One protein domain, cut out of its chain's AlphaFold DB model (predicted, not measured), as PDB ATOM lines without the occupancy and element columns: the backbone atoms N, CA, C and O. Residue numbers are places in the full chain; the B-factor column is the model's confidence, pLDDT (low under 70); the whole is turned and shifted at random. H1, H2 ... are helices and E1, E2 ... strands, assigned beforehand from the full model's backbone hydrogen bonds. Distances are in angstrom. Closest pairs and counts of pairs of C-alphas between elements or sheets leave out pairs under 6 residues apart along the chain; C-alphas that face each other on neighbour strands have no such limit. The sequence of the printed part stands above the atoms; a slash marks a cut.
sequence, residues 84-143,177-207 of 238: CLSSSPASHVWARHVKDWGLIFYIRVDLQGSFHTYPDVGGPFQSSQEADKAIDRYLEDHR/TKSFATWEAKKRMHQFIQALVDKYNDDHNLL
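AT A GLANCE: This is residues 84 to 143 and 177 to 207 of the 238 residues of the protein "Os08g0494400 protein" of Oryza sativa subsp. japonica (UniProt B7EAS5). A small three-stranded antiparallel sheet, E1, E2 and E3, is sandwiched between two helices, H1 over one face and the longer H2 over the other, both running along the strands. Residues 177 to 183, of which 178 to 183 belong to H2, stick out free of the rest. The printed part has 91 residues, with three named strands followed by two named helices in the order E1, E2, E3, H1, H2; the sheet's order is E1 - E2 - E3, and the class is mixed, helices and strands. The whole is compact, with a radius of gyration of the C-alphas of 13.7 A, and elongated in outline, spanning 41 by 27 by 25 A.

HOW THE PARTS SIT: E1, residues 93 to 98, and E2, residues 103 to 109, form a hairpin through a tight link of 4 residues. They are antiparallel at 154 degrees, with N 94 and O 107 within hydrogen-bond range at 2.8 A, and N 96 and O 105 also at 2.8 A. E2 and E3, residues 115 to 118, form a second hairpin, antiparallel at 148 degrees, with N 106 and O 118 at 2.8 A and N 108 and O 116 at 2.9 A. The three strands make a meander, each strand the antiparallel neighbour of the one before, with E1 and E3 as edge strands. H1, residues 128 to 141, is on the sheet at a height of 9.6 A, over E2; on the local plane it stands at 29.6 degrees to E2, only just along the strands. H1 touches E3, where the closest C-alphas are those of Phe 115 and Ala 131, 6.6 A apart. H2, residues 178 to 203, is on the opposite face at a height of 9.8 A and runs along the strands, at 1 degrees to E2 on the local plane; dropped onto that plane, 15 of its 26 C-alphas fall on E2 and 2 on E3, and it lies over E2 and only just not over E3; H2 on one face of the sheet and H1 on the other make three layers, helices on both faces of a sheet. H2 touches E2, with the C-alphas of Tyr 106 and Phe 192 closest at 6.4 A. It also touches E3, with the C-alphas of Tyr 118 and Gln 191 closest at 5.8 A. H1 and H2 are apart. In both helices every O i to N i+4 pair is within hydrogen-bond range.

IN THESE COORDINATES: E1 begins at C-alpha 93, at (42.953, -20.106, 18.506), and is 16.3 A long. E2 is 20.0 A long and E3 10.5 A. H1 measures 19.9 A from C-alpha 128 at (49.050, -28.885, 23.603) to C-alpha 141. H2 measures 37.6 A and ends at C-alpha 203, at (51.559, -12.471, 13.691).

THE WHOLE: The two C-alphas farthest apart, those of Gln 112 and Thr 177, are 41.9 A apart. Residues 144 to 176 are not printed, and C-alphas 143 and 177 are 22.4 A apart across this cut. Of the links that are printed whole, none is long. The mean pLDDT of the printed part is 87.6; residues 84 to 91 and residue 207 are under 70.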
ATOM      1  N   CYS A  84      37.858 -25.988  16.580       57.10
ATOM      2  CA  CYS A  84      38.477 -24.900  15.836       57.10
ATOM      3  C   CYS A  84      37.412 -23.835  15.541       57.10
ATOM      4  O   CYS A  84      36.383 -24.140  14.938       57.10
ATOM      5  N   LEU A  85      37.634 -22.599  15.994       61.40
ATOM      6  CA  LEU A  85      36.643 -21.523  15.892       61.40
ATOM      7  C   LEU A  85      36.782 -20.679  14.616       61.40
ATOM      8  O   LEU A  85      36.104 -19.662  14.476       61.40
ATOM      9  N   SER A  86      37.641 -21.081  13.680       49.19
ATOM     10  CA  SER A  86      37.848 -20.364  12.426       49.19
ATOM     11  C   SER A  86      38.385 -21.290  11.342       49.19
ATOM     12  O   SER A  86      39.252 -22.122  11.581       49.19
ATOM     13  N   SER A  87      37.867 -21.132  10.130       49.28
ATOM     14  CA  SER A  87      38.298 -21.863   8.936       49.28
ATOM     15  C   SER A  87      39.582 -21.309   8.313       49.28
ATOM     16  O   SER A  87      40.093 -21.888   7.358       49.28
ATOM     17  N   SER A  88      40.098 -20.182   8.815       47.38
ATOM     18  CA  SER A  88      41.323 -19.582   8.295       47.38
ATOM     19  C   SER A  88      42.549 -20.223   8.949       47.38
ATOM     20  O   SER A  88      42.604 -20.255  10.182       47.38
ATOM     21  N   PRO A  89      43.570 -20.639   8.172       48.41
ATOM     22  CA  PRO A  89      44.841 -21.115   8.719       48.41
ATOM     23  C   PRO A  89      45.515 -20.087   9.643       48.41
ATOM     24  O   PRO A  89      46.325 -20.463  10.474       48.41
ATOM     25  N   ALA A  90      45.135 -18.806   9.568       48.09
ATOM     26  CA  ALA A  90      45.633 -17.758  10.459       48.09
ATOM     27  C   ALA A  90      45.120 -17.866  11.909       48.09
ATOM     28  O   ALA A  90      45.714 -17.314  12.834       48.09
ATOM     29  N   SER A  91      44.005 -18.553  12.151       60.81
ATOM     30  CA  SER A  91      43.378 -18.545  13.469       60.81
ATOM     31  C   SER A  91      43.814 -19.746  14.288       60.81
ATOM     32  O   SER A  91      43.032 -20.664  14.530       60.81
ATOM     33  N   HIS A  92      45.050 -19.691  14.783       81.93
ATOM     34  CA  HIS A  92      45.592 -20.668  15.728       81.93
ATOM     35  C   HIS A  92      45.006 -20.539  17.145       81.93
ATOM     36  O   HIS A  92      45.745 -20.628  18.122       81.93
ATOM     37  N   VAL A  93      43.698 -20.269  17.252       90.39
ATOM     38  CA  VAL A  93      42.953 -20.106  18.506       90.39
ATOM     39  C   VAL A  93      41.823 -21.130  18.565       90.39
ATOM     40  O   VAL A  93      40.913 -21.132  17.736       90.39
ATOM     41  N   TRP A  94      41.859 -21.986  19.579       89.85
ATOM     42  CA  TRP A  94      40.943 -23.112  19.774       89.85
ATOM     43  C   TRP A  94      40.139 -22.923  21.054       89.85
ATOM     44  O   TRP A  94      40.628 -22.307  21.998       89.85
ATOM     45  N   ALA A  95      38.939 -23.500  21.130       92.89
ATOM     46  CA  ALA A  95      38.170 -23.543  22.372       92.89
ATOM     47  C   ALA A  95      38.107 -24.957  22.957       92.89
ATOM     48  O   ALA A  95      37.618 -25.892  22.316       92.89
ATOM     49  N   ARG A  96      38.525 -25.097  24.217       94.60
ATOM     50  CA  ARG A  96      38.337 -26.296  25.038       94.60
ATOM     51  C   ARG A  96      37.174 -26.077  26.000       94.60
ATOM     52  O   ARG A  96      37.234 -25.252  26.909       94.60
ATOM     53  N   HIS A  97      36.104 -26.837  25.801       93.65
ATOM     54  CA  HIS A  97      34.923 -26.799  26.658       93.65
ATOM     55  C   HIS A  97      35.060 -27.794  27.808       93.65
ATOM     56  O   HIS A  97      35.140 -28.999  27.579       93.65
ATOM     57  N   VAL A  98      34.985 -27.305  29.043       94.16
ATOM     58  CA  VAL A  98      34.961 -28.140  30.249       94.16
ATOM     59  C   VAL A  98      33.530 -28.148  30.780       94.16
ATOM     60  O   VAL A  98      33.153 -27.365  31.653       94.16
ATOM     61  N   LYS A  99      32.694 -29.004  30.178       90.36
ATOM     62  CA  LYS A  99      31.235 -29.021  30.392       90.36
ATOM     63  C   LYS A  99      30.857 -29.196  31.863       90.36
ATOM     64  O   LYS A  99      29.990 -28.470  32.341       90.36
ATOM     65  N   ASP A 100      31.556 -30.074  32.578       89.67
ATOM     66  CA  ASP A 100      31.286 -30.369  33.993       89.67
ATOM     67  C   ASP A 100      31.625 -29.212  34.937       89.67
ATOM     68  O   ASP A 100      31.206 -29.219  36.091       89.67
ATOM     69  N   TRP A 101      32.329 -28.200  34.430       92.17
ATOM     70  CA  TRP A 101      32.680 -26.971  35.138       92.17
ATOM     71  C   TRP A 101      31.943 -25.740  34.600       92.17
ATOM     72  O   TRP A 101      32.039 -24.662  35.173       92.17
ATOM     73  N   GLY A 102      31.223 -25.861  33.481       89.92
ATOM     74  CA  GLY A 102      30.592 -24.716  32.825       89.92
ATOM     75  C   GLY A 102      31.592 -23.688  32.276       89.92
ATOM     76  O   GLY A 102      31.195 -22.547  32.006       89.92
ATOM     77  N   LEU A 103      32.858 -24.085  32.099       93.13
ATOM     78  CA  LEU A 103      33.973 -23.240  31.671       93.13
ATOM     79  C   LEU A 103      34.371 -23.509  30.216       93.13
ATOM     80  O   LEU A 103      34.174 -24.601  29.678       93.13
ATOM     81  N   ILE A 104      34.943 -22.486  29.585       94.56
ATOM     82  CA  ILE A 104      35.555 -22.557  28.257       94.56
ATOM     83  C   ILE A 104      36.940 -21.937  28.384       94.56
ATOM     84  O   ILE A 104      37.059 -20.831  28.908       94.56
ATOM     85  N   PHE A 105      37.953 -22.650  27.905       96.13
ATOM     86  CA  PHE A 105      39.311 -22.143  27.761       96.13
ATOM     87  C   PHE A 105      39.577 -21.869  26.288       96.13
ATOM     88  O   PHE A 105      39.302 -22.727  25.450       96.13
ATOM     89  N   TYR A 106      40.119 -20.698  25.973       94.95
ATOM     90  CA  TYR A 106      40.673 -20.420  24.654       94.95
ATOM     91  C   TYR A 106      42.172 -20.673  24.689       94.95
ATOM     92  O   TYR A 106      42.845 -20.274  25.635       94.95
ATOM     93  N   ILE A 107      42.685 -21.356  23.676       94.97
ATOM     94  CA  ILE A 107      44.087 -21.748  23.581       94.97
ATOM     95  C   ILE A 107      44.621 -21.164  22.288       94.97
ATOM     96  O   ILE A 107      44.074 -21.478  21.236       94.97
ATOM     97  N   ARG A 108      45.666 -20.338  22.357       93.50
ATOM     98  CA  ARG A 108      46.348 -19.818  21.167       93.50
ATOM     99  C   ARG A 108      47.748 -20.401  21.033       93.50
ATOM    100  O   ARG A 108      48.373 -20.700  22.050       93.50
ATOM    101  N   VAL A 109      48.239 -20.500  19.802       92.80
ATOM    102  CA  VAL A 109      49.642 -20.821  19.502       92.80
ATOM    103  C   VAL A 109      50.335 -19.571  18.959       92.80
ATOM    104  O   VAL A 109      49.857 -18.956  17.997       92.80
ATOM    105  N   ASP A 110      51.429 -19.172  19.608       90.08
ATOM    106  CA  ASP A 110      52.257 -18.045  19.174       90.08
ATOM    107  C   ASP A 110      53.166 -18.416  17.987       90.08
ATOM    108  O   ASP A 110      53.217 -19.567  17.548       90.08
ATOM    109  N   LEU A 111      53.887 -17.432  17.440       86.76
ATOM    110  CA  LEU A 111      54.814 -17.656  16.322       86.76
ATOM    111  C   LEU A 111      55.984 -18.595  16.663       86.76
ATOM    112  O   LEU A 111      56.594 -19.155  15.757       86.76
ATOM    113  N   GLN A 112      56.305 -18.769  17.947       88.24
ATOM    114  CA  GLN A 112      57.342 -19.693  18.415       88.24
ATOM    115  C   GLN A 112      56.802 -21.121  18.601       88.24
ATOM    116  O   GLN A 112      57.554 -22.008  18.996       88.24
ATOM    117  N   GLY A 113      55.511 -21.357  18.339       89.69
ATOM    118  CA  GLY A 113      54.859 -22.646  18.560       89.69
ATOM    119  C   GLY A 113      54.459 -22.898  20.016       89.69
ATOM    120  O   GLY A 113      54.032 -24.005  20.343       89.69
ATOM    121  N   SER A 114      54.570 -21.899  20.897       92.73
ATOM    122  CA  SER A 114      54.189 -22.036  22.301       92.73
ATOM    123  C   SER A 114      52.701 -21.744  22.517       92.73
ATOM    124  O   SER A 114      52.094 -20.882  21.879       92.73
ATOM    125  N   PHE A 115      52.102 -22.473  23.451       94.55
ATOM    126  CA  PHE A 115      50.680 -22.454  23.761       94.55
ATOM    127  C   PHE A 115      50.388 -21.506  24.928       94.55
ATOM    128  O   PHE A 115      51.016 -21.584  25.985       94.55
ATOM    129  N   HIS A 116      49.375 -20.660  24.754       95.47
ATOM    130  CA  HIS A 116      48.869 -19.727  25.766       95.47
ATOM    131  C   HIS A 116      47.378 -19.963  25.995       95.47
ATOM    132  O   HIS A 116      46.671 -20.398  25.085       95.47
ATOM    133  N   THR A 117      46.887 -19.661  27.197       96.60
ATOM    134  CA  THR A 117      45.523 -20.004  27.633       96.60
ATOM    135  C   THR A 117      44.742 -18.785  28.128       96.60
ATOM    136  O   THR A 117      45.316 -17.841  28.663       96.60
ATOM    137  N   TYR A 118      43.419 -18.800  27.936       96.05
ATOM    138  CA  TYR A 118      42.487 -17.764  28.392       96.05
ATOM    139  C   TYR A 118      41.238 -18.429  28.994       96.05
ATOM    140  O   TYR A 118      40.493 -19.066  28.247       96.05
ATOM    141  N   PRO A 119      40.941 -18.280  30.301       94.75
ATOM    142  CA  PRO A 119      41.730 -17.556  31.302       94.75
ATOM    143  C   PRO A 119      43.161 -18.083  31.409       94.75
ATOM    144  O   PRO A 119      43.414 -19.244  31.106       94.75
ATOM    145  N   ASP A 120      44.060 -17.201  31.831       94.77
ATOM    146  CA  ASP A 120      45.463 -17.529  32.044       94.77
ATOM    147  C   ASP A 120      45.591 -18.566  33.168       94.77
ATOM    148  O   ASP A 120      45.217 -18.299  34.313       94.77
ATOM    149  N   VAL A 121      46.082 -19.756  32.819       95.08
ATOM    150  CA  VAL A 121      46.421 -20.824  33.775       95.08
ATOM    151  C   VAL A 121      47.936 -20.968  33.965       95.08
ATOM    152  O   VAL A 121      48.413 -21.988  34.467       95.08
ATOM    153  N   GLY A 122      48.697 -19.952  33.554       93.64
ATOM    154  CA  GLY A 122      50.147 -19.963  33.437       93.64
ATOM    155  C   GLY A 122      50.608 -20.227  32.002       93.64
ATOM    156  O   GLY A 122      49.819 -20.273  31.056       93.64
ATOM    157  N   GLY A 123      51.917 -20.430  31.857       89.61
ATOM    158  CA  GLY A 123      52.579 -20.624  30.570       89.61
ATOM    159  C   GLY A 123      53.625 -19.540  30.290       89.61
ATOM    160  O   GLY A 123      53.949 -18.753  31.186       89.61
ATOM    161  N   PRO A 124      54.187 -19.505  29.071       94.10
ATOM    162  CA  PRO A 124      53.810 -20.301  27.891       94.10
ATOM    163  C   PRO A 124      54.138 -21.801  28.009       94.10
ATOM    164  O   PRO A 124      55.101 -22.171  28.677       94.10
ATOM    165  N   PHE A 125      53.360 -22.660  27.342       95.97
ATOM    166  CA  PHE A 125      53.565 -24.119  27.311       95.97
ATOM    167  C   PHE A 125      54.159 -24.576  25.975       95.97
ATOM    168  O   PHE A 125      53.826 -24.025  24.931       95.97
ATOM    169  N   GLN A 126      54.994 -25.610  25.973       94.84
ATOM    170  CA  GLN A 126      55.685 -26.078  24.762       94.84
ATOM    171  C   GLN A 126      54.855 -27.065  23.929       94.84
ATOM    172  O   GLN A 126      55.225 -27.419  22.814       94.84
ATOM    173  N   SER A 127      53.731 -27.550  24.464       93.14
ATOM    174  CA  SER A 127      52.855 -28.497  23.770       93.14
ATOM    175  C   SER A 127      51.392 -28.346  24.181       93.14
ATOM    176  O   SER A 127      51.082 -27.900  25.290       93.14
ATOM    177  N   SER A 128      50.487 -28.807  23.315       91.76
ATOM    178  CA  SER A 128      49.050 -28.885  23.603       91.76
ATOM    179  C   SER A 128      48.759 -29.740  24.840       91.76
ATOM    180  O   SER A 128      47.953 -29.355  25.681       91.76
ATOM    181  N   GLN A 129      49.474 -30.855  25.006       95.35
ATOM    182  CA  GLN A 129      49.339 -31.742  26.165       95.35
ATOM    183  C   GLN A 129      49.744 -31.064  27.478       95.35
ATOM    184  O   GLN A 129      49.142 -31.316  28.522       95.35
ATOM    185  N   GLU A 130      50.783 -30.228  27.458       96.84
ATOM    186  CA  GLU A 130      51.215 -29.478  28.637       96.84
ATOM    187  C   GLU A 130      50.183 -28.412  29.022       96.84
ATOM    188  O   GLU A 130      49.826 -28.318  30.200       96.84
ATOM    189  N   ALA A 131      49.645 -27.689  28.034       96.24
ATOM    190  CA  ALA A 131      48.546 -26.752  28.237       96.24
ATOM    191  C   ALA A 131      47.299 -27.461  28.791       96.24
ATOM    192  O   ALA A 131      46.687 -26.983  29.745       96.24
ATOM    193  N   ASP A 132      46.961 -28.640  28.265       95.62
ATOM    194  CA  ASP A 132      45.812 -29.406  28.740       95.62
ATOM    195  C   ASP A 132      45.974 -29.872  30.189       95.62
ATOM    196  O   ASP A 132      45.044 -29.719  30.984       95.62
ATOM    197  N   LYS A 133      47.169 -30.351  30.559       96.60
ATOM    198  CA  LYS A 133      47.508 -30.698  31.947       96.60
ATOM    199  C   LYS A 133      47.487 -29.480  32.868       96.60
ATOM    200  O   LYS A 133      47.137 -29.614  34.037       96.60
ATOM    201  N   ALA A 134      47.903 -28.310  32.385       97.29
ATOM    202  CA  ALA A 134      47.845 -27.076  33.162       97.29
ATOM    203  C   ALA A 134      46.401 -26.640  33.425       97.29
ATOM    204  O   ALA A 134      46.083 -26.277  34.555       97.29
ATOM    205  N   ILE A 135      45.521 -26.761  32.427       96.92
ATOM    206  CA  ILE A 135      44.079 -26.546  32.591       96.92
ATOM    207  C   ILE A 135      43.514 -27.526  33.626       96.92
ATOM    208  O   ILE A 135      42.814 -27.098  34.538       96.92
ATOM    209  N   ASP A 136      43.849 -28.815  33.546       96.20
ATOM    210  CA  ASP A 136      43.347 -29.814  34.499       96.20
ATOM    211  C   ASP A 136      43.805 -29.524  35.941       96.20
ATOM    212  O   ASP A 136      42.999 -29.602  36.868       96.20
ATOM    213  N   ARG A 137      45.072 -29.120  36.134       96.51
ATOM    214  CA  ARG A 137      45.581 -28.674  37.445       96.51
ATOM    215  C   ARG A 137      44.858 -27.431  37.944       96.51
ATOM    216  O   ARG A 137      44.426 -27.413  39.087       96.51
ATOM    217  N   TYR A 138      44.685 -26.428  37.083       96.55
ATOM    218  CA  TYR A 138      43.957 -25.210  37.428       96.55
ATOM    219  C   TYR A 138      42.547 -25.532  37.920       96.55
ATOM    220  O   TYR A 138      42.107 -24.964  38.915       96.55
ATOM    221  N   LEU A 139      41.842 -26.447  37.250       95.51
ATOM    222  CA  LEU A 139      40.517 -26.878  37.685       95.51
ATOM    223  C   LEU A 139      40.589 -27.516  39.074       95.51
ATOM    224  O   LEU A 139      39.855 -27.098  39.960       95.51
ATOM    225  N   GLU A 140      41.492 -28.469  39.297       93.88
ATOM    226  CA  GLU A 140      41.594 -29.143  40.593       93.88
ATOM    227  C   GLU A 140      41.968 -28.187  41.737       93.88
ATOM    228  O   GLU A 140      41.339 -28.229  42.791       93.88
ATOM    229  N   ASP A 141      42.890 -27.252  41.499       94.10
ATOM    230  CA  ASP A 141      43.281 -26.218  42.466       94.10
ATOM    231  C   ASP A 141      42.118 -25.271  42.827       94.10
ATOM    232  O   ASP A 141      42.099 -24.681  43.909       94.10
ATOM    233  N   HIS A 142      41.141 -25.117  41.925       93.72
ATOM    234  CA  HIS A 142      39.948 -24.286  42.119       93.72
ATOM    235  C   HIS A 142      38.718 -25.077  42.574       93.72
ATOM    236  O   HIS A 142      37.635 -24.500  42.710       93.72
ATOM    237  N   ARG A 143      38.841 -26.386  42.809       93.40
ATOM    238  CA  ARG A 143      37.738 -27.190  43.331       93.40
ATOM    239  C   ARG A 143      37.406 -26.744  44.751       93.40
ATOM    240  O   ARG A 143      38.286 -26.614  45.599       93.40
ATOM    241  N   THR A 177      21.139 -15.729  37.527       85.21
ATOM    242  CA  THR A 177      20.323 -14.536  37.277       85.21
ATOM    243  C   THR A 177      20.633 -14.004  35.873       85.21
ATOM    244  O   THR A 177      21.715 -14.248  35.324       85.21
ATOM    245  N   LYS A 178      19.707 -13.247  35.267       86.51
ATOM    246  CA  LYS A 178      19.934 -12.634  33.942       86.51
ATOM    247  C   LYS A 178      21.192 -11.748  33.924       86.51
ATOM    248  O   LYS A 178      21.948 -11.757  32.953       86.51
ATOM    249  N   SER A 179      21.458 -11.024  35.013       84.96
ATOM    250  CA  SER A 179      22.655 -10.187  35.163       84.96
ATOM    251  C   SER A 179      23.944 -11.011  35.226       84.96
ATOM    252  O   SER A 179      24.920 -10.680  34.560       84.96
ATOM    253  N   PHE A 180      23.948 -12.130  35.953       85.97
ATOM    254  CA  PHE A 180      25.115 -13.008  36.006       85.97
ATOM    255  C   PHE A 180      25.377 -13.686  34.655       85.97
ATOM    256  O   PHE A 180      26.518 -13.757  34.212       85.97
ATOM    257  N   ALA A 181      24.325 -14.123  33.953       86.33
ATOM    258  CA  ALA A 181      24.457 -14.715  32.622       86.33
ATOM    259  C   ALA A 181      25.046 -13.734  31.592       86.33
ATOM    260  O   ALA A 181      25.918 -14.116  30.811       86.33
ATOM    261  N   THR A 182      24.610 -12.471  31.613       88.62
ATOM    262  CA  THR A 182      25.148 -11.424  30.728       88.62
ATOM    263  C   THR A 182      26.588 -11.056  31.084       88.62
ATOM    264  O   THR A 182      27.421 -10.931  30.185       88.62
ATOM    265  N   TRP A 183      26.915 -10.952  32.375       88.62
ATOM    266  CA  TRP A 183      28.288 -10.728  32.834       88.62
ATOM    267  C   TRP A 183      29.233 -11.866  32.417       88.62
ATOM    268  O   TRP A 183      30.294 -11.606  31.852       88.62
ATOM    269  N   GLU A 184      28.820 -13.119  32.603       89.22
ATOM    270  CA  GLU A 184      29.565 -14.310  32.181       89.22
ATOM    271  C   GLU A 184      29.795 -14.352  30.666       89.22
ATOM    272  O   GLU A 184      30.904 -14.631  30.212       89.22
ATOM    273  N   ALA A 185      28.768 -14.048  29.869       89.16
ATOM    274  CA  ALA A 185      28.894 -13.982  28.415       89.16
ATOM    275  C   ALA A 185      29.881 -12.886  27.985       89.16
ATOM    276  O   ALA A 185      30.740 -13.128  27.138       89.16
ATOM    277  N   LYS A 186      29.817 -11.707  28.617       90.86
ATOM    278  CA  LYS A 186      30.756 -10.605  28.375       90.86
ATOM    279  C   LYS A 186      32.189 -10.990  28.748       90.86
ATOM    280  O   LYS A 186      33.105 -10.719  27.979       90.86
ATOM    281  N   LYS A 187      32.388 -11.656  29.889       91.36
ATOM    282  CA  LYS A 187      33.700 -12.155  30.326       91.36
ATOM    283  C   LYS A 187      34.292 -13.142  29.317       91.36
ATOM    284  O   LYS A 187      35.444 -12.975  28.927       91.36
ATOM    285  N   ARG A 188      33.497 -14.111  28.843       91.05
ATOM    286  CA  ARG A 188      33.914 -15.073  27.804       91.05
ATOM    287  C   ARG A 188      34.273 -14.379  26.497       91.05
ATOM    288  O   ARG A 188      35.312 -14.665  25.918       91.05
ATOM    289  N   MET A 189      33.444 -13.427  26.070       90.94
ATOM    290  CA  MET A 189      33.696 -12.638  24.864       90.94
ATOM    291  C   MET A 189      35.007 -11.852  24.970       90.94
ATOM    292  O   MET A 189      35.799 -11.858  24.036       90.94
ATOM    293  N   HIS A 190      35.275 -11.221  26.117       91.16
ATOM    294  CA  HIS A 190      36.544 -10.530  26.341       91.16
ATOM    295  C   HIS A 190      37.741 -11.479  26.260       91.16
ATOM    296  O   HIS A 190      38.710 -11.144  25.594       91.16
ATOM    297  N   GLN A 191      37.670 -12.657  26.888       93.52
ATOM    298  CA  GLN A 191      38.747 -13.655  26.834       93.52
ATOM    299  C   GLN A 191      39.005 -14.140  25.405       93.52
ATOM    300  O   GLN A 191      40.155 -14.236  24.989       93.52
ATOM    301  N   PHE A 192      37.940 -14.391  24.642       91.20
ATOM    302  CA  PHE A 192      38.050 -14.804  23.248       91.20
ATOM    303  C   PHE A 192      38.691 -13.724  22.376       91.20
ATOM    304  O   PHE A 192      39.661 -13.987  21.670       91.20
ATOM    305  N   ILE A 193      38.176 -12.493  22.447       90.03
ATOM    306  CA  ILE A 193      38.714 -11.381  21.663       90.03
ATOM    307  C   ILE A 193      40.156 -11.083  22.097       90.03
ATOM    308  O   ILE A 193      40.985 -10.812  21.241       90.03
ATOM    309  N   GLN A 194      40.493 -11.183  23.386       91.35
ATOM    310  CA  GLN A 194      41.872 -11.016  23.849       91.35
ATOM    311  C   GLN A 194      42.810 -12.059  23.225       91.35
ATOM    312  O   GLN A 194      43.854 -11.683  22.705       91.35
ATOM    313  N   ALA A 195      42.409 -13.332  23.173       91.93
ATOM    314  CA  ALA A 195      43.188 -14.371  22.501       91.93
ATOM    315  C   ALA A 195      43.414 -14.068  21.007       91.93
ATOM    316  O   ALA A 195      44.510 -14.289  20.494       91.93
ATOM    317  N   LEU A 196      42.398 -13.534  20.317       89.64
ATOM    318  CA  LEU A 196      42.505 -13.115  18.914       89.64
ATOM    319  C   LEU A 196      43.422 -11.900  18.728       89.64
ATOM    320  O   LEU A 196      44.197 -11.862  17.778       89.64
ATOM    321  N   VAL A 197      43.337 -10.912  19.619       87.73
ATOM    322  CA  VAL A 197      44.164  -9.696  19.576       87.73
ATOM    323  C   VAL A 197      45.621 -10.039  19.820       87.73
ATOM    324  O   VAL A 197      46.476  -9.612  19.053       87.73
ATOM    325  N   ASP A 198      45.900 -10.851  20.835       89.44
ATOM    326  CA  ASP A 198      47.259 -11.282  21.131       89.44
ATOM    327  C   ASP A 198      47.816 -12.124  19.970       89.44
ATOM    328  O   ASP A 198      48.970 -11.957  19.588       89.44
ATOM    329  N   LYS A 199      46.988 -12.967  19.332       88.76
ATOM    330  CA  LYS A 199      47.379 -13.694  18.113       88.76
ATOM    331  C   LYS A 199      47.697 -12.751  16.944       88.76
ATOM    332  O   LYS A 199      48.738 -12.898  16.316       88.76
ATOM    333  N   TYR A 200      46.841 -11.767  16.680       84.67
ATOM    334  CA  TYR A 200      47.082 -10.768  15.636       84.67
ATOM    335  C   TYR A 200      48.370  -9.980  15.895       84.67
ATOM    336  O   TYR A 200      49.157  -9.760  14.975       84.67
ATOM    337  N   ASN A 201      48.587  -9.579  17.147       86.73
ATOM    338  CA  ASN A 201      49.774  -8.852  17.564       86.73
ATOM    339  C   ASN A 201      51.045  -9.665  17.329       86.73
ATOM    340  O   ASN A 201      51.997  -9.130  16.762       86.73
ATOM    341  N   ASP A 202      51.036 -10.946  17.703       86.49
ATOM    342  CA  ASP A 202      52.153 -11.855  17.457       86.49
ATOM    343  C   ASP A 202      52.432 -11.982  15.956       86.49
ATOM    344  O   ASP A 202      53.553 -11.724  15.528       86.49
ATOM    345  N   ASP A 203      51.411 -12.266  15.141       83.93
ATOM    346  CA  ASP A 203      51.559 -12.471  13.691       83.93
ATOM    347  C   ASP A 203      52.098 -11.231  12.950       83.93
ATOM    348  O   ASP A 203      52.711 -11.351  11.889       83.93
ATOM    349  N   HIS A 204      51.891 -10.034  13.507       82.22
ATOM    350  CA  HIS A 204      52.317  -8.763  12.915       82.22
ATOM    351  C   HIS A 204      53.517  -8.129  13.634       82.22
ATOM    352  O   HIS A 204      53.878  -6.992  13.323       82.22
ATOM    353  N   ASN A 205      54.144  -8.830  14.590       75.40
ATOM    354  CA  ASN A 205      55.213  -8.298  15.448       75.40
ATOM    355  C   ASN A 205      54.842  -6.965  16.132       75.40
ATOM    356  O   ASN A 205      55.692  -6.105  16.381       75.40
ATOM    357  N   LEU A 206      53.554  -6.771  16.426       71.47
ATOM    358  CA  LEU A 206      53.043  -5.574  17.077       71.47
ATOM    359  C   LEU A 206      53.185  -5.738  18.589       71.47
ATOM    360  O   LEU A 206      52.311  -6.273  19.270       71.47
ATOM    361  N   LEU A 207      54.295  -5.254  19.139       62.32
ATOM    362  CA  LEU A 207      54.494  -5.238  20.584       62.32
ATOM    363  C   LEU A 207      53.536  -4.228  21.238       62.32
ATOM    364  O   LEU A 207      53.763  -3.020  21.191       62.32
TER     365      LEU A 207